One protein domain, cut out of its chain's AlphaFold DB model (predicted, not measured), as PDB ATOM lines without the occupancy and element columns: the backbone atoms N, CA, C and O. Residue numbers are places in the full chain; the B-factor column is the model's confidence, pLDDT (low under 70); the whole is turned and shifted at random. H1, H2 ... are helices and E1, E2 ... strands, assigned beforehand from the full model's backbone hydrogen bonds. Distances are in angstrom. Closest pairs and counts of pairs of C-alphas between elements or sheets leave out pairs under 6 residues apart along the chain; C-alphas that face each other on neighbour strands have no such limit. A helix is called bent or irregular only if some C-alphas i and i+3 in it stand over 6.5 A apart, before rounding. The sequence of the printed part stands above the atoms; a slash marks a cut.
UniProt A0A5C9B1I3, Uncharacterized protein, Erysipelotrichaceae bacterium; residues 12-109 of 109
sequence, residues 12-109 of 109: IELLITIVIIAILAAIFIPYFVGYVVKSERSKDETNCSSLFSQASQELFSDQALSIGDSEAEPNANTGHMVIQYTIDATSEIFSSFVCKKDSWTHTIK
ATOM      1  N   ILE A  12     244.404  90.380 286.135       93.12
ATOM      2  CA  ILE A  12     245.533  89.516 286.493       93.12
ATOM      3  C   ILE A  12     246.560  90.240 287.372       93.12
ATOM      4  O   ILE A  12     247.111  89.642 288.293       93.12
ATOM      5  N   GLU A  13     246.772  91.537 287.146       91.31
ATOM      6  CA  GLU A  13     247.655  92.371 287.966       91.31
ATOM      7  C   GLU A  13     247.109  92.512 289.389       91.31
ATOM      8  O   GLU A  13     247.863  92.409 290.355       91.31
ATOM      9  N   LEU A  14     245.784  92.608 289.543       91.00
ATOM     10  CA  LEU A  14     245.150  92.568 290.860       91.00
ATOM     11  C   LEU A  14     245.293  91.198 291.533       91.00
ATOM     12  O   LEU A  14     245.606  91.135 292.720       91.00
ATOM     13  N   LEU A  15     245.086  90.109 290.783       93.69
ATOM     14  CA  LEU A  15     245.133  88.741 291.306       93.69
ATOM     15  C   LEU A  15     246.511  88.400 291.883       93.69
ATOM     16  O   LEU A  15     246.616  87.881 292.990       93.69
ATOM     17  N   ILE A  16     247.579  88.712 291.150       94.62
ATOM     18  CA  ILE A  16     248.944  88.448 291.616       94.62
ATOM     19  C   ILE A  16     249.256  89.315 292.842       94.62
ATOM     20  O   ILE A  16     249.857  88.839 293.805       94.62
ATOM     21  N   THR A  17     248.788  90.564 292.851       95.12
ATOM     22  CA  THR A  17     249.008  91.488 293.969       95.12
ATOM     23  C   THR A  17     248.387  90.977 295.269       95.12
ATOM     24  O   THR A  17     249.066  90.951 296.295       95.12
ATOM     25  N   ILE A  18     247.133  90.510 295.246       95.75
ATOM     26  CA  ILE A  18     246.488  89.973 296.456       95.75
ATOM     27  C   ILE A  18     247.170  88.693 296.956       95.75
ATOM     28  O   ILE A  18     247.266  88.493 298.164       95.75
ATOM     29  N   VAL A  19     247.698  87.863 296.049       96.75
ATOM     30  CA  VAL A  19     248.447  86.648 296.403       96.75
ATOM     31  C   VAL A  19     249.745  87.010 297.127       96.75
ATOM     32  O   VAL A  19     250.041  86.439 298.175       96.75
ATOM     33  N   ILE A  20     250.496  87.991 296.620       96.69
ATOM     34  CA  ILE A  20     251.737  88.446 297.264       96.69
ATOM     35  C   ILE A  20     251.438  89.078 298.633       96.69
ATOM     36  O   ILE A  20     252.103  88.744 299.613       96.69
ATOM     37  N   ILE A  21     250.414  89.938 298.732       96.69
ATOM     38  CA  ILE A  21     250.016  90.560 300.006       96.69
ATOM     39  C   ILE A  21     249.604  89.497 301.031       96.69
ATOM     40  O   ILE A  21     249.984  89.614 302.192       96.69
ATOM     41  N   ALA A  22     248.886  88.445 300.626       96.25
ATOM     42  CA  ALA A  22     248.477  87.371 301.532       96.25
ATOM     43  C   ALA A  22     249.680  86.630 302.144       96.25
ATOM     44  O   ALA A  22     249.698  86.373 303.348       96.25
ATOM     45  N   ILE A  23     250.709  86.340 301.338       96.06
ATOM     46  CA  ILE A  23     251.937  85.680 301.806       96.06
ATOM     47  C   ILE A  23     252.706  86.591 302.773       96.06
ATOM     48  O   ILE A  23     253.124  86.144 303.842       96.06
ATOM     49  N   LEU A  24     252.864  87.875 302.431       96.44
ATOM     50  CA  LEU A  24     253.547  88.840 303.299       96.44
ATOM     51  C   LEU A  24     252.795  89.044 304.619       96.44
ATOM     52  O   LEU A  24     253.412  89.026 305.681       96.44
ATOM     53  N   ALA A  25     251.469  89.191 304.568       95.31
ATOM     54  CA  ALA A  25     250.633  89.401 305.744       95.31
ATOM     55  C   ALA A  25     250.705  88.223 306.726       95.31
ATOM     56  O   ALA A  25     250.768  88.449 307.934       95.31
ATOM     57  N   ALA A  26     250.767  86.983 306.227       94.94
ATOM     58  CA  ALA A  26     250.869  85.790 307.068       94.94
ATOM     59  C   ALA A  26     252.105  85.810 307.987       94.94
ATOM     60  O   ALA A  26     252.024  85.393 309.140       94.94
ATOM     61  N   ILE A  27     253.235  86.330 307.497       93.88
ATOM     62  CA  ILE A  27     254.469  86.467 308.283       93.88
ATOM     63  C   ILE A  27     254.457  87.776 309.083       93.88
ATOM     64  O   ILE A  27     254.906  87.815 310.223       93.88
ATOM     65  N   PHE A  28     253.931  88.856 308.510       93.81
ATOM     66  CA  PHE A  28     254.034  90.199 309.077       93.81
ATOM     67  C   PHE A  28     253.135  90.436 310.301       93.81
ATOM     68  O   PHE A  28     253.567  91.062 311.268       93.81
ATOM     69  N   ILE A  29     251.898  89.924 310.296       92.00
ATOM     70  CA  ILE A  29     250.923  90.130 311.383       92.00
ATOM     71  C   ILE A  29     251.452  89.675 312.757       92.00
ATOM     72  O   ILE A  29     251.417  90.493 313.679       92.00
ATOM     73  N   PRO A  30     251.964  88.439 312.951       89.88
ATOM     74  CA  PRO A  30     252.435  88.009 314.271       89.88
ATOM     75  C   PRO A  30     253.610  88.853 314.784       89.88
ATOM     76  O   PRO A  30     253.678  89.140 315.978       89.88
ATOM     77  N   TYR A  31     254.493  89.313 313.889       90.19
ATOM     78  CA  TYR A  31     255.566  90.239 314.253       90.19
ATOM     79  C   TYR A  31     255.012  91.577 314.748       90.19
ATOM     80  O   TYR A  31     255.436  92.071 315.792       90.19
ATOM     81  N   PHE A  32     254.044  92.154 314.034       90.19
ATOM     82  CA  PHE A  32     253.468  93.451 314.381       90.19
ATOM     83  C   PHE A  32     252.760  93.445 315.748       90.19
ATOM     84  O   PHE A  32     252.922  94.387 316.521       90.19
ATOM     85  N   VAL A  33     252.044  92.366 316.093       90.12
ATOM     86  CA  VAL A  33     251.339  92.244 317.384       90.12
ATOM     87  C   VAL A  33     252.299  92.362 318.575       90.12
ATOM     88  O   VAL A  33     251.998  93.070 319.534       90.12
ATOM     89  N   GLY A  34     253.487  91.750 318.506       87.12
ATOM     90  CA  GLY A  34     254.491  91.862 319.571       87.12
ATOM     91  C   GLY A  34     255.007  93.294 319.776       87.12
ATOM     92  O   GLY A  34     255.206  93.726 320.913       87.12
ATOM     93  N   TYR A  35     255.175  94.057 318.688       88.00
ATOM     94  CA  TYR A  35     255.579  95.465 318.767       88.00
ATOM     95  C   TYR A  35     254.503  96.343 319.406       88.00
ATOM     96  O   TYR A  35     254.838  97.209 320.215       88.00
ATOM     97  N   VAL A  36     253.227  96.101 319.091       89.12
ATOM     98  CA  VAL A  36     252.109  96.835 319.698       89.12
ATOM     99  C   VAL A  36     252.079  96.592 321.204       89.12
ATOM    100  O   VAL A  36     252.132  97.557 321.961       89.12
ATOM    101  N   VAL A  37     252.140  95.335 321.650       86.12
ATOM    102  CA  VAL A  37     252.139  94.995 323.085       86.12
ATOM    103  C   VAL A  37     253.333  95.616 323.819       86.12
ATOM    104  O   VAL A  37     253.179  96.156 324.913       86.12
ATOM    105  N   LYS A  38     254.530  95.605 323.216       86.00
ATOM    106  CA  LYS A  38     255.706  96.272 323.800       86.00
ATOM    107  C   LYS A  38     255.504  97.786 323.918       86.00
ATOM    108  O   LYS A  38     255.893  98.374 324.924       86.00
ATOM    109  N   SER A  39     254.909  98.414 322.904       84.69
ATOM    110  CA  SER A  39     254.619  99.850 322.932       84.69
ATOM    111  C   SER A  39     253.569 100.208 323.985       84.69
ATOM    112  O   SER A  39     253.708 101.224 324.657       84.69
ATOM    113  N   GLU A  40     252.560  99.356 324.182       83.75
ATOM    114  CA  GLU A  40     251.559  99.527 325.234       83.75
ATOM    115  C   GLU A  40     252.194  99.397 326.616       83.75
ATOM    116  O   GLU A  40     252.018 100.287 327.439       83.75
ATOM    117  N   ARG A  41     253.045  98.386 326.829       81.75
ATOM    118  CA  ARG A  41     253.776  98.222 328.091       81.75
ATOM    119  C   ARG A  41     254.664  99.423 328.416       81.75
ATOM    120  O   ARG A  41     254.650  99.887 329.544       81.75
ATOM    121  N   SER A  42     255.392  99.960 327.436       82.88
ATOM    122  CA  SER A  42     256.236 101.150 327.637       82.88
ATOM    123  C   SER A  42     255.419 102.422 327.917       82.88
ATOM    124  O   SER A  42     255.839 103.280 328.699       82.88
ATOM    125  N   LYS A  43     254.229 102.546 327.314       82.69
ATOM    126  CA  LYS A  43     253.287 103.632 327.620       82.69
ATOM    127  C   LYS A  43     252.748 103.514 329.039       82.69
ATOM    128  O   LYS A  43     252.707 104.519 329.741       82.69
ATOM    129  N   ASP A  44     252.363 102.307 329.445       79.50
ATOM    130  CA  ASP A  44     251.889 102.039 330.798       79.50
ATOM    131  C   ASP A  44     252.999 102.346 331.814       79.50
ATOM    132  O   ASP A  44     252.727 103.069 332.772       79.50
ATOM    133  N   GLU A  45     254.245 101.923 331.539       80.25
ATOM    134  CA  GLU A  45     255.476 102.211 332.310       80.25
ATOM    135  C   GLU A  45     255.644 103.701 332.597       80.25
ATOM    136  O   GLU A  45     255.672 104.142 333.751       80.25
ATOM    137  N   THR A  46     255.655 104.486 331.522       81.81
ATOM    138  CA  THR A  46     255.807 105.940 331.588       81.81
ATOM    139  C   THR A  46     254.650 106.584 332.354       81.81
ATOM    140  O   THR A  46     254.865 107.473 333.181       81.81
ATOM    141  N   ASN A  47     253.418 106.126 332.116       82.19
ATOM    142  CA  ASN A  47     252.235 106.663 332.778       82.19
ATOM    143  C   ASN A  47     252.286 106.417 334.296       82.19
ATOM    144  O   ASN A  47     252.125 107.354 335.074       82.19
ATOM    145  N   CYS A  48     252.615 105.200 334.735       77.25
ATOM    146  CA  CYS A  48     252.748 104.882 336.158       77.25
ATOM    147  C   CYS A  48     253.854 105.676 336.843       77.25
ATOM    148  O   CYS A  48     253.624 106.189 337.932       77.25
ATOM    149  N   SER A  49     255.031 105.795 336.220       78.31
ATOM    150  CA  SER A  49     256.129 106.595 336.774       78.31
ATOM    151  C   SER A  49     255.704 108.061 336.945       78.31
ATOM    152  O   SER A  49     255.931 108.661 337.996       78.31
ATOM    153  N   SER A  50     254.975 108.614 335.968       81.44
ATOM    154  CA  SER A  50     254.457 109.984 336.044       81.44
ATOM    155  C   SER A  50     253.393 110.174 337.133       81.44
ATOM    156  O   SER A  50     253.408 111.189 337.829       81.44
ATOM    157  N   LEU A  51     252.479 109.212 337.309       76.62
ATOM    158  CA  LEU A  51     251.450 109.246 338.354       76.62
ATOM    159  C   LEU A  51     252.069 109.081 339.740       76.62
ATOM    160  O   LEU A  51     251.669 109.755 340.684       76.62
ATOM    161  N   PHE A  52     253.075 108.220 339.851       74.44
ATOM    162  CA  PHE A  52     253.824 108.027 341.080       74.44
ATOM    163  C   PHE A  52     254.617 109.274 341.467       74.44
ATOM    164  O   PHE A  52     254.579 109.666 342.627       74.44
ATOM    165  N   SER A  53     255.272 109.941 340.511       77.75
ATOM    166  CA  SER A  53     255.948 111.217 340.765       77.75
ATOM    167  C   SER A  53     254.976 112.315 341.208       77.75
ATOM    168  O   SER A  53     255.349 113.154 342.021       77.75
ATOM    169  N   GLN A  54     253.744 112.327 340.688       75.31
ATOM    170  CA  GLN A  54     252.706 113.263 341.131       75.31
ATOM    171  C   GLN A  54     252.244 112.944 342.559       75.31
ATOM    172  O   GLN A  54     252.239 113.826 343.413       75.31
ATOM    173  N   ALA A  55     251.920 111.679 342.842       70.25
ATOM    174  CA  ALA A  55     251.479 111.245 344.166       70.25
ATOM    175  C   ALA A  55     252.572 111.423 345.232       70.25
ATOM    176  O   ALA A  55     252.289 111.841 346.352       70.25
ATOM    177  N   SER A  56     253.832 111.144 344.892       68.94
ATOM    178  CA  SER A  56     254.951 111.377 345.800       68.94
ATOM    179  C   SER A  56     255.149 112.862 346.067       68.94
ATOM    180  O   SER A  56     255.350 113.234 347.216       68.94
ATOM    181  N   GLN A  57     255.013 113.727 345.057       70.00
ATOM    182  CA  GLN A  57     255.105 115.175 345.236       70.00
ATOM    183  C   GLN A  57     254.026 115.732 346.174       70.00
ATOM    184  O   GLN A  57     254.325 116.619 346.975       70.00
ATOM    185  N   GLU A  58     252.808 115.186 346.139       65.88
ATOM    186  CA  GLU A  58     251.771 115.517 347.124       65.88
ATOM    187  C   GLU A  58     252.155 115.044 348.535       65.88
ATOM    188  O   GLU A  58     252.050 115.817 349.488       65.88
ATOM    189  N   LEU A  59     252.696 113.829 348.680       63.81
ATOM    190  CA  LEU A  59     253.149 113.297 349.973       63.81
ATOM    191  C   LEU A  59     254.337 114.078 350.564       63.81
ATOM    192  O   LEU A  59     254.369 114.320 351.770       63.81
ATOM    193  N   PHE A  60     255.284 114.533 349.736       61.81
ATOM    194  CA  PHE A  60     256.436 115.335 350.169       61.81
ATOM    195  C   PHE A  60     256.049 116.704 350.728       61.81
ATOM    196  O   PHE A  60     256.820 117.283 351.496       61.81
ATOM    197  N   SER A  61     254.883 117.233 350.348       61.69
ATOM    198  CA  SER A  61     254.379 118.476 350.934       61.69
ATOM    199  C   SER A  61     253.966 118.315 352.402       61.69
ATOM    200  O   SER A  61     253.961 119.309 353.127       61.69
ATOM    201  N   ASP A  62     253.693 117.079 352.847       58.34
ATOM    202  CA  ASP A  62     253.196 116.775 354.191       58.34
ATOM    203  C   ASP A  62     254.247 116.060 355.066       58.34
ATOM    204  O   ASP A  62     254.443 116.456 356.213       58.34
ATOM    205  N   GLN A  63     255.016 115.086 354.546       55.03
ATOM    206  CA  GLN A  63     256.160 114.481 355.256       55.03
ATOM    207  C   GLN A  63     257.287 114.015 354.313       55.03
ATOM    208  O   GLN A  63     257.065 113.392 353.277       55.03
ATOM    209  N   ALA A  64     258.536 114.300 354.701       49.66
ATOM    210  CA  ALA A  64     259.754 113.990 353.951       49.66
ATOM    211  C   ALA A  64     260.056 112.478 353.918       49.66
ATOM    212  O   ALA A  64     260.798 111.968 354.755       49.66
ATOM    213  N   LEU A  65     259.501 111.757 352.943       53.75
ATOM    214  CA  LEU A  65     259.770 110.333 352.729       53.75
ATOM    215  C   LEU A  65     260.621 110.124 351.478       53.75
ATOM    216  O   LEU A  65     260.128 110.200 350.362       53.75
ATOM    217  N   SER A  66     261.914 109.848 351.661       51.88
ATOM    218  CA  SER A  66     262.841 109.511 350.575       51.88
ATOM    219  C   SER A  66     262.386 108.247 349.842       51.88
ATOM    220  O   SER A  66     262.569 107.136 350.333       51.88
ATOM    221  N   ILE A  67     261.842 108.413 348.642       56.16
ATOM    222  CA  ILE A  67     261.562 107.312 347.730       56.16
ATOM    223  C   ILE A  67     262.844 107.015 346.949       56.16
ATOM    224  O   ILE A  67     263.303 107.854 346.178       56.16
ATOM    225  N   GLY A  68     263.434 105.841 347.172       55.12
ATOM    226  CA  GLY A  68     264.531 105.345 346.341       55.12
ATOM    227  C   GLY A  68     264.039 104.972 344.942       55.12
ATOM    228  O   GLY A  68     262.897 104.528 344.794       55.12
ATOM    229  N   ASP A  69     264.898 105.152 343.936       46.94
ATOM    230  CA  ASP A  69     264.622 104.835 342.531       46.94
ATOM    231  C   ASP A  69     264.029 103.426 342.413       46.94
ATOM    232  O   ASP A  69     264.698 102.422 342.648       46.94
ATOM    233  N   SER A  70     262.732 103.362 342.122       61.03
ATOM    234  CA  SER A  70     261.988 102.113 342.025       61.03
ATOM    235  C   SER A  70     261.464 102.002 340.604       61.03
ATOM    236  O   SER A  70     260.612 102.786 340.180       61.03
ATOM    237  N   GLU A  71     262.025 101.059 339.853       58.12
ATOM    238  CA  GLU A  71     261.611 100.770 338.484       58.12
ATOM    239  C   GLU A  71     260.206 100.148 338.486       58.12
ATOM    240  O   GLU A  71     259.838  99.372 339.374       58.12
ATOM    241  N   ALA A  72     259.380 100.538 337.514       65.88
ATOM    242  CA  ALA A  72     258.014 100.052 337.405       65.88
ATOM    243  C   ALA A  72     258.012  98.627 336.832       65.88
ATOM    244  O   ALA A  72     258.058  98.413 335.623       65.88
ATOM    245  N   GLU A  73     257.925  97.640 337.717       66.12
ATOM    246  CA  GLU A  73     257.909  96.226 337.349       66.12
ATOM    247  C   GLU A  73     256.462  95.714 337.186       66.12
ATOM    248  O   GLU A  73     255.576  96.048 337.987       66.12
ATOM    249  N   PRO A  74     256.162  94.874 336.176       66.12
ATOM    250  CA  PRO A  74     254.878  94.199 336.100       66.12
ATOM    251  C   PRO A  74     254.798  93.110 337.161       66.12
ATOM    252  O   PRO A  74     255.598  92.175 337.199       66.12
ATOM    253  N   ASN A  75     253.761  93.172 337.984       69.19
ATOM    254  CA  ASN A  75     253.473  92.124 338.942       69.19
ATOM    255  C   ASN A  75     252.969  90.873 338.208       69.19
ATOM    256  O   ASN A  75     251.885  90.877 337.620       69.19
ATOM    257  N   ALA A  76     253.736  89.785 338.297       63.31
ATOM    258  CA  ALA A  76     253.441  88.503 337.652       63.31
ATOM    259  C   ALA A  76     252.074  87.899 338.039       63.31
ATOM    260  O   ALA A  76     251.533  87.085 337.297       63.31
ATOM    261  N   ASN A  77     251.501  88.309 339.175       63.88
ATOM    262  CA  ASN A  77     250.246  87.770 339.698       63.88
ATOM    263  C   ASN A  77     249.010  88.575 339.269       63.88
ATOM    264  O   ASN A  77     247.907  88.035 339.260       63.88
ATOM    265  N   THR A  78     249.167  89.861 338.945       65.50
ATOM    266  CA  THR A  78     248.046  90.753 338.590       65.50
ATOM    267  C   THR A  78     248.141  91.337 337.186       65.50
ATOM    268  O   THR A  78     247.151  91.874 336.702       65.50
ATOM    269  N   GLY A  79     249.300  91.251 336.524       66.31
ATOM    270  CA  GLY A  79     249.538  91.866 335.214       66.31
ATOM    271  C   GLY A  79     249.551  93.399 335.239       66.31
ATOM    272  O   GLY A  79     249.689  94.025 334.194       66.31
ATOM    273  N   HIS A  80     249.411  94.006 336.420       73.06
ATOM    274  CA  HIS A  80     249.503  95.446 336.630       73.06
ATOM    275  C   HIS A  80     250.935  95.833 336.962       73.06
ATOM    276  O   HIS A  80     251.681  95.036 337.534       73.06
ATOM    277  N   MET A  81     251.302  97.072 336.668       74.06
ATOM    278  CA  MET A  81     252.594  97.571 337.103       74.06
ATOM    279  C   MET A  81     252.538  98.030 338.548       74.06
ATOM    280  O   MET A  81     251.557  98.644 338.982       74.06
ATOM    281  N   VAL A  82     253.593  97.719 339.289       72.38
ATOM    282  CA  VAL A  82     253.682  98.000 340.714       72.38
ATOM    283  C   VAL A  82     255.014  98.667 341.006       72.38
ATOM    284  O   VAL A  82     256.062  98.165 340.619       72.38
ATOM    285  N   ILE A  83     254.959  99.783 341.724       73.12
ATOM    286  CA  ILE A  83     256.122 100.435 342.317       73.12
ATOM    287  C   ILE A  83     256.058 100.158 343.818       73.12
ATOM    288  O   ILE A  83     255.060 100.464 344.476       73.12
ATOM    289  N   GLN A  84     257.095  99.525 344.357       70.69
ATOM    290  CA  GLN A  84     257.195  99.181 345.774       70.69
ATOM    291  C   GLN A  84     258.291 100.021 346.408       70.69
ATOM    292  O   GLN A  84     259.390 100.084 345.871       70.69
ATOM    293  N   TYR A  85     258.003 100.635 347.551       65.62
ATOM    294  CA  TYR A  85     259.005 101.375 348.306       65.62
ATOM    295  C   TYR A  85     259.013 100.911 349.762       65.62
ATOM    296  O   TYR A  85     257.979 100.573 350.345       65.62
ATOM    297  N   THR A  86     260.212 100.849 350.333       58.59
ATOM    298  CA  THR A  86     260.444 100.503 351.739       58.59
ATOM    299  C   THR A  86     260.775 101.784 352.488       58.59
ATOM    300  O   THR A  86     261.530 102.615 351.989       58.59
ATOM    301  N   ILE A  87     260.151 101.980 353.649       60.88
ATOM    302  CA  ILE A  87     260.293 103.217 354.436       60.88
ATOM    303  C   ILE A  87     261.185 102.988 355.669       60.88
ATOM    304  O   ILE A  87     261.670 103.948 356.251       60.88
ATOM    305  N   ASP A  88     261.496 101.728 356.004       53.31
ATOM    306  CA  ASP A  88     262.314 101.363 357.162       53.31
ATOM    307  C   ASP A  88     263.327 100.254 356.841       53.31
ATOM    308  O   ASP A  88     263.116  99.397 355.978       53.31
ATOM    309  N   ALA A  89     264.433 100.237 357.595       54.84
ATOM    310  CA  ALA A  89     265.547  99.287 357.464       54.84
ATOM    311  C   ALA A  89     265.177  97.810 357.747       54.84
ATOM    312  O   ALA A  89     266.038  96.932 357.697       54.84
ATOM    313  N   THR A  90     263.910  97.513 358.048       52.75
ATOM    314  CA  THR A  90     263.392  96.175 358.370       52.75
ATOM    315  C   THR A  90     262.976  95.350 357.149       52.75
ATOM    316  O   THR A  90     262.537  94.219 357.312       52.75
ATOM    317  N   SER A  91     263.200  95.835 355.921       55.38
ATOM    318  CA  SER A  91     262.974  95.077 354.670       55.38
ATOM    319  C   SER A  91     261.521  94.639 354.414       55.38
ATOM    320  O   SER A  91     261.276  93.809 353.539       55.38
ATOM    321  N   GLU A  92     260.546  95.189 355.140       56.31
ATOM    322  CA  GLU A  92     259.126  94.934 354.892       56.31
ATOM    323  C   GLU A  92     258.563  95.972 353.907       56.31
ATOM    324  O   GLU A  92     258.756  97.180 354.054       56.31
ATOM    325  N   ILE A  93     257.874  95.496 352.863       57.78
ATOM    326  CA  ILE A  93     257.200  96.349 351.875       57.78
ATOM    327  C   ILE A  93     255.967  96.964 352.548       57.78
ATOM    328  O   ILE A  93     254.889  96.367 352.544       57.78
ATOM    329  N   PHE A  94     256.143  98.145 353.138       61.56
ATOM    330  CA  PHE A  94     255.087  98.873 353.846       61.56
ATOM    331  C   PHE A  94     254.128  99.593 352.891       61.56
ATOM    332  O   PHE A  94     252.986  99.865 353.242       61.56
ATOM    333  N   SER A  95     254.544  99.882 351.653       62.44
ATOM    334  CA  SER A  95     253.671 100.548 350.692       62.44
ATOM    335  C   SER A  95     253.889 100.087 349.258       62.44
ATOM    336  O   SER A  95     255.014  99.925 348.778       62.44
ATOM    337  N   SER A  96     252.775  99.872 348.563       66.81
ATOM    338  CA  SER A  96     252.755  99.524 347.147       66.81
ATOM    339  C   SER A  96     251.853 100.480 346.380       66.81
ATOM    340  O   SER A  96     250.705 100.726 346.757       66.81
ATOM    341  N   PHE A  97     252.385 101.013 345.287       68.31
ATOM    342  CA  PHE A  97     251.643 101.783 344.308       68.31
ATOM    343  C   PHE A  97     251.359 100.882 343.110       68.31
ATOM    344  O   PHE A  97     252.282 100.414 342.450       68.31
ATOM    345  N   VAL A  98     250.088 100.605 342.840       73.88
ATOM    346  CA  VAL A  98     249.664  99.768 341.713       73.88
ATOM    347  C   VAL A  98     249.010 100.659 340.668       73.88
ATOM    348  O   VAL A  98     247.982 101.284 340.937       73.88
ATOM    349  N   CYS A  99     249.574 100.685 339.464       69.56
ATOM    350  CA  CYS A  99     248.996 101.381 338.323       69.56
ATOM    351  C   CYS A  99     248.240 100.396 337.432       69.56
ATOM    352  O   CYS A  99     248.812  99.441 336.898       69.56
ATOM    353  N   LYS A 100     246.939 100.644 337.262       67.69
ATOM    354  CA  LYS A 100     246.074  99.975 336.285       67.69
ATOM    355  C   LYS A 100     245.759 100.952 335.155       67.69
ATOM    356  O   LYS A 100     245.813 102.162 335.355       67.69
ATOM    357  N   LYS A 101     245.354 100.418 334.001       59.81
ATOM    358  CA  LYS A 101     245.010 101.177 332.786       59.81
ATOM    359  C   LYS A 101     244.125 102.411 333.045       59.81
ATOM    360  O   LYS A 101     244.384 103.459 332.466       59.81
ATOM    361  N   ASP A 102     243.142 102.289 333.944       58.69
ATOM    362  CA  ASP A 102     242.129 103.325 334.205       58.69
ATOM    363  C   ASP A 102     242.089 103.807 335.673       58.69
ATOM    364  O   ASP A 102     241.206 104.571 336.057       58.69
ATOM    365  N   SER A 103     242.999 103.340 336.534       59.47
ATOM    366  CA  SER A 103     242.965 103.654 337.971       59.47
ATOM    367  C   SER A 103     244.309 103.389 338.644       59.47
ATOM    368  O   SER A 103     244.946 102.380 338.342       59.47
ATOM    369  N   TRP A 104     244.684 104.197 339.633       66.44
ATOM    370  CA  TRP A 104     245.800 103.895 340.530       66.44
ATOM    371  C   TRP A 104     245.280 103.551 341.928       66.44
ATOM    372  O   TRP A 104     244.271 104.089 342.380       66.44
ATOM    373  N   THR A 105     245.945 102.616 342.603       63.47
ATOM    374  CA  THR A 105     245.658 102.279 344.001       63.47
ATOM    375  C   THR A 105     246.947 102.310 344.797       63.47
ATOM    376  O   THR A 105     247.900 101.605 344.464       63.47
ATOM    377  N   HIS A 106     246.954 103.108 345.858       59.59
ATOM    378  CA  HIS A 106     248.010 103.139 346.859       59.59
ATOM    379  C   HIS A 106     247.561 102.310 348.059       59.59
ATOM    380  O   HIS A 106     246.441 102.466 348.543       59.59
ATOM    381  N   THR A 107     248.378 101.352 348.480       61.00
ATOM    382  CA  THR A 107     248.073 100.497 349.630       61.00
ATOM    383  C   THR A 107     249.245 100.518 350.584       61.00
ATOM    384  O   THR A 107     250.336 100.071 350.226       61.00
ATOM    385  N   ILE A 108     248.973 101.012 351.789       61.78
ATOM    386  CA  ILE A 108     249.850 100.951 352.953       61.78
ATOM    387  C   ILE A 108     249.497  99.657 353.703       61.78
ATOM    388  O   ILE A 108     248.312  99.408 353.942       61.78
ATOM    389  N   LYS A 109     250.483  98.811 353.992       58.09
ATOM    390  CA  LYS A 109     250.324  97.588 354.791       58.09
ATOM    391  C   LYS A 109     250.748  97.816 356.224       58.09
ATOM    392  O   LYS A 109     251.831  98.397 356.391       58.09
TER     393      LYS A 109
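What this domain is: This is residues 12 to 109 of the 109 residues of an uncharacterized protein of Erysipelotrichaceae bacterium (UniProt A0A5C9B1I3). A very long helix, H1, bent once, runs through nearly the whole length of the model, and a small sheet of three strands packs on the later part of it; the earlier part, residues 12 to 40, sticks out as a bare arm. The arm makes the length: the C-alphas span 74 by 25 by 21 A, while the body without the stretches that stand free spans 32 by 25 by 17 A. The printed part has 98 residues, with one named helix and three named strands in the order H1 E1 E2 E3. The sheet, in the order E1 E2 E3, is antiparallel, and the class is mixed, helices and strands. The whole is extended, with a radius of gyration of the C-alphas of 21.5 A.

How they stand to each other: H1, residues 12 to 60, was assigned as one helix by its hydrogen bonds but is bent: C-alphas 27 and 30 are 6.5 A apart. Its arms H1a, residues 12 to 27, and H1b, residues 30 to 60, stand at a steep tilt of 50 degrees. Of the O i to N i+4 pairs, 11 of 12 in H1a and 25 of 27 in H1b are within hydrogen-bond range. E1, residues 81 to 85, E2, residues 95 to 100, and E3, residues 103 to 108, form a meander, each strand the antiparallel neighbour of the one before. E1 and E2 are a hairpin, with N 83 and O 97 at 2.8 A. E2 and E3 are a hairpin, with N 98 and O 105 at 2.9 A. H1b is on one face of this sheet, making two layers, at a height over the sheet of 7.0 A. It lies over E2 and only just over E1, with 3 of its C-alphas falling on E1, and runs slantwise to the strands, at 38 degrees to E2 on the local plane. The closest C-alphas of H1b and E2 are those of Cys 48 and Cys 99, 5.6 A apart. H1b and E3 are near each other. H1a is apart from E1, E2 and E3. Residues 73 to 74 pair antiparallel with residues 81 to 82 of E1.

Where its parts are: H1a begins at C-alpha 12, (245.533, 89.516, 286.493), and is 23.7 A long from first to last C-alpha. H1b is 45.3 A long and ends at C-alpha 60, (256.436, 115.335, 350.169). E1 measures 13.5 A, E2 16.3 A and E3 16.7 A, the last ending at C-alpha 108, (249.850, 100.951, 352.953).

The domain as a whole: The two C-alphas farthest apart are those of Ile 12 and Ala 89, 74.4 A. The printed part has no cut. The link from H1 to E1, 20 residues, is long; that from E1 to E2 is short, and that from E2 to E3 is tight. The mean pLDDT of the printed part is 73.6, and 47 residues are under 70, among them 58 to 79 and 99 to 109.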